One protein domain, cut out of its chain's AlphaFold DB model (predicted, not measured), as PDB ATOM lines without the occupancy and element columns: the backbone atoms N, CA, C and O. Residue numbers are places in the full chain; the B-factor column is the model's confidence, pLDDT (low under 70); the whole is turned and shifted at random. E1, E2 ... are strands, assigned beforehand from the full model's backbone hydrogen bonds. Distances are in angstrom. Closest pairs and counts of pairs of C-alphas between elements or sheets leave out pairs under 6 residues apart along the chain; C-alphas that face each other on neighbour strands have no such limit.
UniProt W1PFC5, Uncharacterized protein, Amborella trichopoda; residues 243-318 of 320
ATOM      1  N   ALA A 243     100.067  79.843 114.679       65.94
ATOM      2  CA  ALA A 243     101.290  79.047 114.651       65.94
ATOM      3  C   ALA A 243     102.010  79.362 113.334       65.94
ATOM      4  O   ALA A 243     101.550  78.982 112.256       65.94
ATOM      5  N   VAL A 244     103.082  80.148 113.415       80.94
ATOM      6  CA  VAL A 244     103.860  80.589 112.256       80.94
ATOM      7  C   VAL A 244     105.086  79.705 112.119       80.94
ATOM      8  O   VAL A 244     105.886  79.605 113.047       80.94
ATOM      9  N   TYR A 245     105.226  79.096 110.946       83.44
ATOM     10  CA  TYR A 245     106.363  78.278 110.561       83.44
ATOM     11  C   TYR A 245     107.123  78.944 109.418       83.44
ATOM     12  O   TYR A 245     106.527  79.332 108.411       83.44
ATOM     13  N   HIS A 246     108.440  79.029 109.559       90.38
ATOM     14  CA  HIS A 246     109.357  79.508 108.532       90.38
ATOM     15  C   HIS A 246     109.988  78.322 107.815       90.38
ATOM     16  O   HIS A 246     110.353  77.329 108.447       90.38
ATOM     17  N   ALA A 247     110.107  78.431 106.499       90.81
ATOM     18  CA  ALA A 247     110.805  77.447 105.704       90.81
ATOM     19  C   ALA A 247     112.320  77.618 105.844       90.81
ATOM     20  O   ALA A 247     112.856  78.715 105.700       90.81
ATOM     21  N   VAL A 248     113.006  76.509 106.075       91.75
ATOM     22  CA  VAL A 248     114.460  76.384 106.061       91.75
ATOM     23  C   VAL A 248     114.797  75.298 105.053       91.75
ATOM     24  O   VAL A 248     114.287  74.181 105.148       91.75
ATOM     25  N   VAL A 249     115.619  75.632 104.064       89.81
ATOM     26  CA  VAL A 249     115.998  74.721 102.984       89.81
ATOM     27  C   VAL A 249     117.480  74.390 103.111       89.81
ATOM     28  O   VAL A 249     118.328  75.273 103.041       89.81
ATOM     29  N   GLU A 250     117.780  73.105 103.272       84.50
ATOM     30  CA  GLU A 250     119.130  72.545 103.226       84.50
ATOM     31  C   GLU A 250     119.252  71.730 101.938       84.50
ATOM     32  O   GLU A 250     118.709  70.630 101.858       84.50
ATOM     33  N   ALA A 251     119.931  72.255 100.919       80.25
ATOM     34  CA  ALA A 251     120.109  71.566  99.642       80.25
ATOM     35  C   ALA A 251     121.603  71.313  99.349       80.25
ATOM     36  O   ALA A 251     122.431  72.188  99.618       80.25
ATOM     37  N   PRO A 252     121.970  70.132  98.818       73.31
ATOM     38  CA  PRO A 252     123.340  69.819  98.426       73.31
ATOM     39  C   PRO A 252     123.757  70.578  97.157       73.31
ATOM     40  O   PRO A 252     122.930  71.082  96.397       73.31
ATOM     41  N   ILE A 253     125.067  70.626  96.901       72.88
ATOM     42  CA  ILE A 253     125.639  71.276  95.712       72.88
ATOM     43  C   ILE A 253     125.025  70.676  94.435       72.88
ATOM     44  O   ILE A 253     124.964  69.456  94.283       72.88
ATOM     45  N   GLY A 254     124.588  71.544  93.518       72.75
ATOM     46  CA  GLY A 254     123.918  71.156  92.270       72.75
ATOM     47  C   GLY A 254     122.392  71.067  92.373       72.75
ATOM     48  O   GLY A 254     121.736  70.813  91.370       72.75
ATOM     49  N   MET A 255     121.808  71.309  93.548       77.94
ATOM     50  CA  MET A 255     120.362  71.333  93.742       77.94
ATOM     51  C   MET A 255     119.910  72.720  94.200       77.94
ATOM     52  O   MET A 255     120.263  73.178  95.285       77.94
ATOM     53  N   ASN A 256     119.113  73.390  93.375       85.38
ATOM     54  CA  ASN A 256     118.462  74.636  93.733       85.38
ATOM     55  C   ASN A 256     117.029  74.340  94.177       85.38
ATOM     56  O   ASN A 256     116.190  73.906  93.388       85.38
ATOM     57  N   VAL A 257     116.755  74.556  95.459       87.94
ATOM     58  CA  VAL A 257     115.446  74.293  96.051       87.94
ATOM     59  C   VAL A 257     114.852  75.603  96.526       87.94
ATOM     60  O   VAL A 257     115.436  76.302  97.351       87.94
ATOM     61  N   THR A 258     113.660  75.916  96.033       91.25
ATOM     62  CA  THR A 258     112.910  77.099  96.454       91.25
ATOM     63  C   THR A 258     111.523  76.698  96.922       91.25
ATOM     64  O   THR A 258     110.915  75.751  96.424       91.25
ATOM     65  N   VAL A 259     111.021  77.415  97.920       93.44
ATOM     66  CA  VAL A 259     109.706  77.169  98.505       93.44
ATOM     67  C   VAL A 259     108.930  78.469  98.580       93.44
ATOM     68  O   VAL A 259     109.454  79.496  99.019       93.44
ATOM     69  N   GLU A 260     107.681  78.416  98.129       89.56
ATOM     70  CA  GLU A 260     106.785  79.561  98.108       89.56
ATOM     71  C   GLU A 260     105.396  79.176  98.652       89.56
ATOM     72  O   GLU A 260     104.786  78.214  98.171       89.56
ATOM     73  N   PRO A 261     104.864  79.904  99.651       91.06
ATOM     74  CA  PRO A 261     105.506  81.000 100.388       91.06
ATOM     75  C   PRO A 261     106.594  80.493 101.358       91.06
ATOM     76  O   PRO A 261     106.546  79.348 101.786       91.06
ATOM     77  N   GLN A 262     107.532  81.355 101.765       89.19
ATOM     78  CA  GLN A 262     108.573  81.035 102.767       89.19
ATOM     79  C   GLN A 262     108.030  80.932 104.208       89.19
ATOM     80  O   GLN A 262     108.745  80.520 105.118       89.19
ATOM     81  N   VAL A 263     106.774  81.329 104.436       87.88
ATOM     82  CA  VAL A 263     106.148  81.379 105.763       87.88
ATOM     83  C   VAL A 263     104.729  80.816 105.700       87.88
ATOM     84  O   VAL A 263     103.915  81.236 104.869       87.88
ATOM     85  N   LEU A 264     104.405  79.895 106.608       88.12
ATOM     86  CA  LEU A 264     103.067  79.338 106.791       88.12
ATOM     87  C   LEU A 264     102.502  79.734 108.151       88.12
ATOM     88  O   LEU A 264     103.036  79.364 109.187       88.12
ATOM     89  N   SER A 265     101.378  80.448 108.138       82.62
ATOM     90  CA  SER A 265     100.619  80.786 109.344       82.62
ATOM     91  C   SER A 265      99.376  79.908 109.461       82.62
ATOM     92  O   SER A 265      98.477  79.979 108.615       82.62
ATOM     93  N   PHE A 266      99.317  79.081 110.498       77.50
ATOM     94  CA  PHE A 266      98.174  78.233 110.826       77.50
ATOM     95  C   PHE A 266      97.249  78.946 111.817       77.50
ATOM     96  O   PHE A 266      97.710  79.641 112.718       77.50
ATOM     97  N   GLY A 267      95.941  78.800 111.596       68.25
ATOM     98  CA  GLY A 267      94.901  79.371 112.452       68.25
ATOM     99  C   GLY A 267      94.421  78.332 113.471       68.25
ATOM    100  O   GLY A 267      95.254  77.740 114.154       68.25
ATOM    101  N   PRO A 268      93.109  78.042 113.559       65.94
ATOM    102  CA  PRO A 268      92.599  77.056 114.508       65.94
ATOM    103  C   PRO A 268      93.109  75.637 114.213       65.94
ATOM    104  O   PRO A 268      93.565  75.316 113.105       65.94
ATOM    105  N   LYS A 269      92.991  74.763 115.219       65.00
ATOM    106  CA  LYS A 269      93.344  73.341 115.129       65.00
ATOM    107  C   LYS A 269      92.634  72.681 113.940       65.00
ATOM    108  O   LYS A 269      91.427  72.822 113.777       65.00
ATOM    109  N   GLY A 270      93.396  71.965 113.111       65.94
ATOM    110  CA  GLY A 270      92.902  71.337 111.878       65.94
ATOM    111  C   GLY A 270      92.996  72.215 110.623       65.94
ATOM    112  O   GLY A 270      92.630  71.763 109.540       65.94
ATOM    113  N   SER A 271      93.502  73.449 110.732       70.38
ATOM    114  CA  SER A 271      93.757  74.291 109.560       70.38
ATOM    115  C   SER A 271      94.848  73.704 108.652       70.38
ATOM    116  O   SER A 271      95.870  73.206 109.117       70.38
ATOM    117  N   THR A 272      94.633  73.780 107.335       77.88
ATOM    118  CA  THR A 272      95.578  73.289 106.324       77.88
ATOM    119  C   THR A 272      96.219  74.437 105.553       77.88
ATOM    120  O   THR A 272      95.639  75.515 105.351       77.88
ATOM    121  N   ARG A 273      97.460  74.212 105.120       84.81
ATOM    122  CA  ARG A 273      98.234  75.150 104.311       84.81
ATOM    123  C   ARG A 273      98.940  74.409 103.189       84.81
ATOM    124  O   ARG A 273      99.444  73.313 103.393       84.81
ATOM    125  N   ALA A 274      98.950  75.035 102.018       86.00
ATOM    126  CA  ALA A 274      99.674  74.561 100.852       86.00
ATOM    127  C   ALA A 274     100.906  75.437 100.624       86.00
ATOM    128  O   ALA A 274     100.879  76.641 100.903       86.00
ATOM    129  N   PHE A 275     101.949  74.817 100.095       89.81
ATOM    130  CA  PHE A 275     103.167  75.452  99.622       89.81
ATOM    131  C   PHE A 275     103.571  74.776  98.312       89.81
ATOM    132  O   PHE A 275     103.191  73.632  98.053       89.81
ATOM    133  N   ILE A 276     104.325  75.493  97.490       92.25
ATOM    134  CA  ILE A 276     104.943  74.954  96.286       92.25
ATOM    135  C   ILE A 276     106.427  74.807  96.582       92.25
ATOM    136  O   ILE A 276     107.085  75.776  96.952       92.25
ATOM    137  N   LEU A 277     106.935  73.591  96.420       90.44
ATOM    138  CA  LEU A 277     108.359  73.295  96.442       90.44
ATOM    139  C   LEU A 277     108.822  73.137  94.995       90.44
ATOM    140  O   LEU A 277     108.312  72.275  94.278       90.44
ATOM    141  N   ARG A 278     109.762  73.972  94.562       91.06
ATOM    142  CA  ARG A 278     110.438  73.833  93.272       91.06
ATOM    143  C   ARG A 278     111.839  73.304  93.512       91.06
ATOM    144  O   ARG A 278     112.543  73.786  94.397       91.06
ATOM    145  N   VAL A 279     112.206  72.305  92.727       85.69
ATOM    146  CA  VAL A 279     113.498  71.635  92.796       85.69
ATOM    147  C   VAL A 279     114.079  71.636  91.394       85.69
ATOM    148  O   VAL A 279     113.568  70.941  90.520       85.69
ATOM    149  N   ASP A 280     115.143  72.404  91.204       85.19
ATOM    150  CA  ASP A 280     115.930  72.424  89.979       85.19
ATOM    151  C   ASP A 280     117.267  71.730  90.248       85.19
ATOM    152  O   ASP A 280     117.974  72.061  91.202       85.19
ATOM    153  N   VAL A 281     117.621  70.750  89.421       77.12
ATOM    154  CA  VAL A 281     118.863  69.981  89.564       77.12
ATOM    155  C   VAL A 281     119.782  70.319  88.394       77.12
ATOM    156  O   VAL A 281     119.455  70.017  87.247       77.12
ATOM    157  N   ASP A 282     120.932  70.938  88.672       73.00
ATOM    158  CA  ASP A 282     121.983  71.171  87.679       73.00
ATOM    159  C   ASP A 282     123.031  70.059  87.761       73.00
ATOM    160  O   ASP A 282     123.731  69.883  88.758       73.00
ATOM    161  N   LEU A 283     123.131  69.296  86.677       66.56
ATOM    162  CA  LEU A 283     124.025  68.149  86.556       66.56
ATOM    163  C   LEU A 283     125.381  68.518  85.929       66.56
ATOM    164  O   LEU A 283     126.242  67.650  85.753       66.56
ATOM    165  N   ARG A 284     125.609  69.788  85.572       64.62
ATOM    166  CA  ARG A 284     126.859  70.232  84.942       64.62
ATOM    167  C   ARG A 284     128.021  70.156  85.937       64.62
ATOM    168  O   ARG A 284     128.073  70.887  86.916       64.62
ATOM    169  N   GLY A 285     128.975  69.266  85.660       59.22
ATOM    170  CA  GLY A 285     130.189  69.074  86.467       59.22
ATOM    171  C   GLY A 285     130.144  67.901  87.452       59.22
ATOM    172  O   GLY A 285     131.165  67.594  88.065       59.22
ATOM    173  N   VAL A 286     129.016  67.190  87.566       58.38
ATOM    174  CA  VAL A 286     128.889  65.994  88.415       58.38
ATOM    175  C   VAL A 286     129.104  64.741  87.558       58.38
ATOM    176  O   VAL A 286     128.263  64.395  86.733       58.38
ATOM    177  N   LYS A 287     130.244  64.053  87.723       55.44
ATOM    178  CA  LYS A 287     130.510  62.754  87.072       55.44
ATOM    179  C   LYS A 287     130.074  61.609  87.997       55.44
ATOM    180  O   LYS A 287     130.650  61.494  89.083       55.44
ATOM    181  N   PRO A 288     129.113  60.754  87.606       54.22
ATOM    182  CA  PRO A 288     128.721  59.628  88.437       54.22
ATOM    183  C   PRO A 288     129.874  58.624  88.570       54.22
ATOM    184  O   PRO A 288     130.455  58.206  87.572       54.22
ATOM    185  N   LYS A 289     130.229  58.250  89.808       52.38
ATOM    186  CA  LYS A 289     131.244  57.213  90.092       52.38
ATOM    187  C   LYS A 289     130.649  55.799  90.191       52.38
ATOM    188  O   LYS A 289     131.402  54.834  90.156       52.38
ATOM    189  N   THR A 290     129.324  55.673  90.302       52.47
ATOM    190  CA  THR A 290     128.565  54.414  90.429       52.47
ATOM    191  C   THR A 290     127.143  54.589  89.866       52.47
ATOM    192  O   THR A 290     126.704  55.716  89.643       52.47
ATOM    193  N   VAL A 291     126.409  53.483  89.676       50.09
ATOM    194  CA  VAL A 291     125.018  53.434  89.154       50.09
ATOM    195  C   VAL A 291     123.979  54.031  90.133       50.09
ATOM    196  O   VAL A 291     122.805  54.131  89.810       50.09
ATOM    197  N   TYR A 292     124.401  54.455  91.330       46.09
ATOM    198  CA  TYR A 292     123.554  55.100  92.338       46.09
ATOM    199  C   TYR A 292     124.299  56.275  92.982       46.09
ATOM    200  O   TYR A 292     125.131  56.091  93.869       46.09
ATOM    201  N   LEU A 293     123.967  57.493  92.557       52.06
ATOM    202  CA  LEU A 293     124.296  58.730  93.267       52.06
ATOM    203  C   LEU A 293     122.984  59.439  93.598       52.06
ATOM    204  O   LEU A 293     122.380  60.081  92.743       52.06
ATOM    205  N   GLY A 294     122.522  59.248  94.834       57.66
ATOM    206  CA  GLY A 294     121.427  60.012  95.415       57.66
ATOM    207  C   GLY A 294     121.988  61.204  96.187       57.66
ATOM    208  O   GLY A 294     122.658  61.003  97.197       57.66
ATOM    209  N   ASN A 295     121.724  62.429  95.738       65.25
ATOM    210  CA  ASN A 295     121.926  63.628  96.554       65.25
ATOM    211  C   ASN A 295     120.673  63.844  97.407       65.25
ATOM    212  O   ASN A 295     119.558  63.667  96.910       65.25
ATOM    213  N   TYR A 296     120.841  64.227  98.674       66.00
ATOM    214  CA  TYR A 296     119.718  64.473  99.577       66.00
ATOM    215  C   TYR A 296     119.848  65.814 100.299       66.00
ATOM    216  O   TYR A 296     120.945  66.280 100.604       66.00
ATOM    217  N   GLY A 297     118.698  66.420 100.563       74.69
ATOM    218  CA  GLY A 297     118.521  67.653 101.311       74.69
ATOM    219  C   GLY A 297     117.209  67.625 102.090       74.69
ATOM    220  O   GLY A 297     116.518  66.603 102.143       74.69
ATOM    221  N   HIS A 298     116.846  68.750 102.696       81.88
ATOM    222  CA  HIS A 298     115.659  68.870 103.531       81.88
ATOM    223  C   HIS A 298     114.950  70.203 103.311       81.88
ATOM    224  O   HIS A 298     115.578  71.258 103.233       81.88
ATOM    225  N   LEU A 299     113.621  70.150 103.312       86.25
ATOM    226  CA  LEU A 299     112.784  71.284 103.681       86.25
ATOM    227  C   LEU A 299     112.361  71.097 105.138       86.25
ATOM    228  O   LEU A 299     111.772  70.075 105.490       86.25
ATOM    229  N   SER A 300     112.620  72.088 105.979       87.81
ATOM    230  CA  SER A 300     112.165  72.135 107.363       87.81
ATOM    231  C   SER A 300     111.234  73.322 107.572       87.81
ATOM    232  O   SER A 300     111.579  74.453 107.256       87.81
ATOM    233  N   TRP A 301     110.061  73.071 108.143       87.38
ATOM    234  CA  TRP A 301     109.179  74.098 108.682       87.38
ATOM    235  C   TRP A 301     109.454  74.233 110.173       87.38
ATOM    236  O   TRP A 301     109.215  73.288 110.928       87.38
ATOM    237  N   VAL A 302     109.960  75.390 110.589       85.44
ATOM    238  CA  VAL A 302     110.376  75.662 111.971       85.44
ATOM    239  C   VAL A 302     109.466  76.726 112.567       85.44
ATOM    240  O   VAL A 302     109.305  77.794 111.974       85.44
ATOM    241  N   ASP A 303     108.847  76.443 113.714       81.88
ATOM    242  CA  ASP A 303     108.038  77.450 114.401       81.88
ATOM    243  C   ASP A 303     108.907  78.581 114.982       81.88
ATOM    244  O   ASP A 303     110.090  78.406 115.269       81.88
ATOM    245  N   ALA A 304     108.320  79.764 115.189       68.69
ATOM    246  CA  ALA A 304     109.049  80.944 115.683       68.69
ATOM    247  C   ALA A 304     109.759  80.741 117.043       68.69
ATOM    248  O   ALA A 304     110.641  81.514 117.406       68.69
ATOM    249  N   LYS A 305     109.380  79.705 117.805       66.81
ATOM    250  CA  LYS A 305     109.974  79.344 119.104       66.81
ATOM    251  C   LYS A 305     110.937  78.148 119.021       66.81
ATOM    252  O   LYS A 305     111.410  77.711 120.067       66.81
ATOM    253  N   GLN A 306     111.200  77.619 117.822       69.56
ATOM    254  CA  GLN A 306     112.007  76.422 117.533       69.56
ATOM    255  C   GLN A 306     111.621  75.159 118.331       69.56
ATOM    256  O   GLN A 306     112.436  74.263 118.535       69.56
ATOM    257  N   ARG A 307     110.376  75.065 118.801       71.44
ATOM    258  CA  ARG A 307     109.861  73.909 119.550       71.44
ATOM    259  C   ARG A 307     109.340  72.812 118.638       71.44
ATOM    260  O   ARG A 307     109.336  71.651 119.035       71.44
ATOM    261  N   HIS A 308     108.887  73.171 117.439       72.25
ATOM    262  CA  HIS A 308     108.315  72.230 116.487       72.25
ATOM    263  C   HIS A 308     109.027  72.355 115.146       72.25
ATOM    264  O   HIS A 308     109.044  73.425 114.536       72.25
ATOM    265  N   VAL A 309     109.572  71.232 114.679       82.06
ATOM    266  CA  VAL A 309     110.241  71.123 113.381       82.06
ATOM    267  C   VAL A 309     109.560  70.029 112.575       82.06
ATOM    268  O   VAL A 309     109.593  68.858 112.948       82.06
ATOM    269  N   VAL A 310     108.948  70.407 111.454       80.25
ATOM    270  CA  VAL A 310     108.381  69.459 110.488       80.25
ATOM    271  C   VAL A 310     109.339  69.374 109.310       80.25
ATOM    272  O   VAL A 310     109.469  70.325 108.544       80.25
ATOM    273  N   ARG A 311     110.056  68.253 109.196       76.19
ATOM    274  CA  ARG A 311     111.105  68.049 108.190       76.19
ATOM    275  C   ARG A 311     110.640  67.074 107.110       76.19
ATOM    276  O   ARG A 311     110.158  65.988 107.415       76.19
ATOM    277  N   SER A 312     110.836  67.455 105.855       73.81
ATOM    278  CA  SER A 312     110.594  66.628 104.675       73.81
ATOM    279  C   SER A 312     111.909  66.440 103.911       73.81
ATOM    280  O   SER A 312     112.523  67.441 103.532       73.81
ATOM    281  N   PRO A 313     112.373  65.195 103.695       72.94
ATOM    282  CA  PRO A 313     113.559  64.943 102.888       72.94
ATOM    283  C   PRO A 313     113.268  65.221 101.410       72.94
ATOM    284  O   PRO A 313     112.158  64.997 100.927       72.94
ATOM    285  N   ILE A 314     114.283  65.681 100.691       73.19
ATOM    286  CA  ILE A 314     114.250  65.884  99.246       73.19
ATOM    287  C   ILE A 314     115.429  65.115  98.661       73.19
ATOM    288  O   ILE A 314     116.557  65.294  99.111       73.19
ATOM    289  N   VAL A 315     115.173  64.239  97.692       71.31
ATOM    290  CA  VAL A 315     116.190  63.351  97.118       71.31
ATOM    291  C   VAL A 315     116.170  63.476  95.602       71.31
ATOM    292  O   VAL A 315     115.104  63.442  94.992       71.31
ATOM    293  N   SER A 316     117.348  63.584  94.996       69.44
ATOM    294  CA  SER A 316     117.541  63.437  93.553       69.44
ATOM    295  C   SER A 316     118.440  62.235  93.292       69.44
ATOM    296  O   SER A 316     119.523  62.161  93.873       69.44
ATOM    297  N   ALA A 317     118.025  61.329  92.413       67.38
ATOM    298  CA  ALA A 317     118.800  60.158  92.020       67.38
ATOM    299  C   ALA A 317     118.808  60.012  90.495       67.38
ATOM    300  O   ALA A 317     117.865  60.431  89.822       67.38
ATOM    301  N   PHE A 318     119.867  59.408  89.961       61.78
ATOM    302  CA  PHE A 318     119.937  59.037  88.552       61.78
ATOM    303  C   PHE A 318     119.161  57.740  88.313       61.78
ATOM    304  O   PHE A 318     119.317  56.778  89.064       61.78
TER     305      PHE A 318
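AT A GLANCE: This is residues 243 to 318 of the 320 residues of an uncharacterized protein of Amborella trichopoda (UniProt W1PFC5). A long, narrow sandwich of strands is built from a curled sheet of four strands, E3, E1, E5 and E6, with the two-stranded ribbon E2 and E4 over part of its hollow face. The strands run roughly along the long axis, and E2 runs on into E3, joining the ribbon to the edge of the larger sheet like part of a barrel wall. The class is all strand: 76 residues are printed, with no named helix and six named strands in the order E1 to E6, and both sheets are antiparallel. The whole is loose, with a radius of gyration of the C-alphas of 15.2 A, and its outline is a rod spanning 49 by 20 by 18 A.

IN THESE COORDINATES: In the larger sheet, E5, the longest strand, covers residues 294 to 303 and measures 29.0 A from first to last C-alpha. E6, residues 309 to 317, measures 25.5 A and ends at C-alpha 317, (118.800, 60.158, 92.020). E1, residues 243 to 250, measures 22.2 A and begins at C-alpha 243, (101.290, 79.047, 114.651). E3, residues 263 to 266, measures 10.0 A. In the smaller sheet, E2, residues 255 to 260, measures 16.5 A, and E4, residues 276 to 281, measures 16.2 A, beginning at C-alpha 276, (104.943, 74.954, 96.286).

HOW THE PARTS SIT: The larger sheet has the order E3, E1, E5, E6, with E3 and E6 as edge strands, and is strongly twisted. E5 and E6 form a hairpin, antiparallel at 162 degrees, with N 299 and O 312 within hydrogen-bond range at 2.9 A. E1 is antiparallel to E5 at 158 degrees, with N 248 and O 300 at 2.8 A. E3 is antiparallel to E1 at 148 degrees, with N 264 and O 245 at 2.8 A. In the other sheet E2 and E4 are antiparallel at 166 degrees, with N 258 and O 278 at 2.9 A. The two sheets make a sandwich, two sheets face to face, the facing parts 8.8 A centre to centre and the strands of one at 22 degrees to those of the other. The closest C-alphas of E1 and E2 are those of Val 249 and Val 257, 7.0 A apart. E2 and E5 are near each other, with 8 pairs of C-alphas within 10 A. E2 runs on into E3 at 43 degrees. E1 and E4 are apart.

THE WHOLE: The C-alphas farthest apart are those of Pro 268 and Lys 289, 49.8 A. The printed part has no cut. The link from E4 to E5, residues 282 to 293, is long. Mean pLDDT of the printed part is 75.7, and 25 residues are under 70, among them residues 283 to 296.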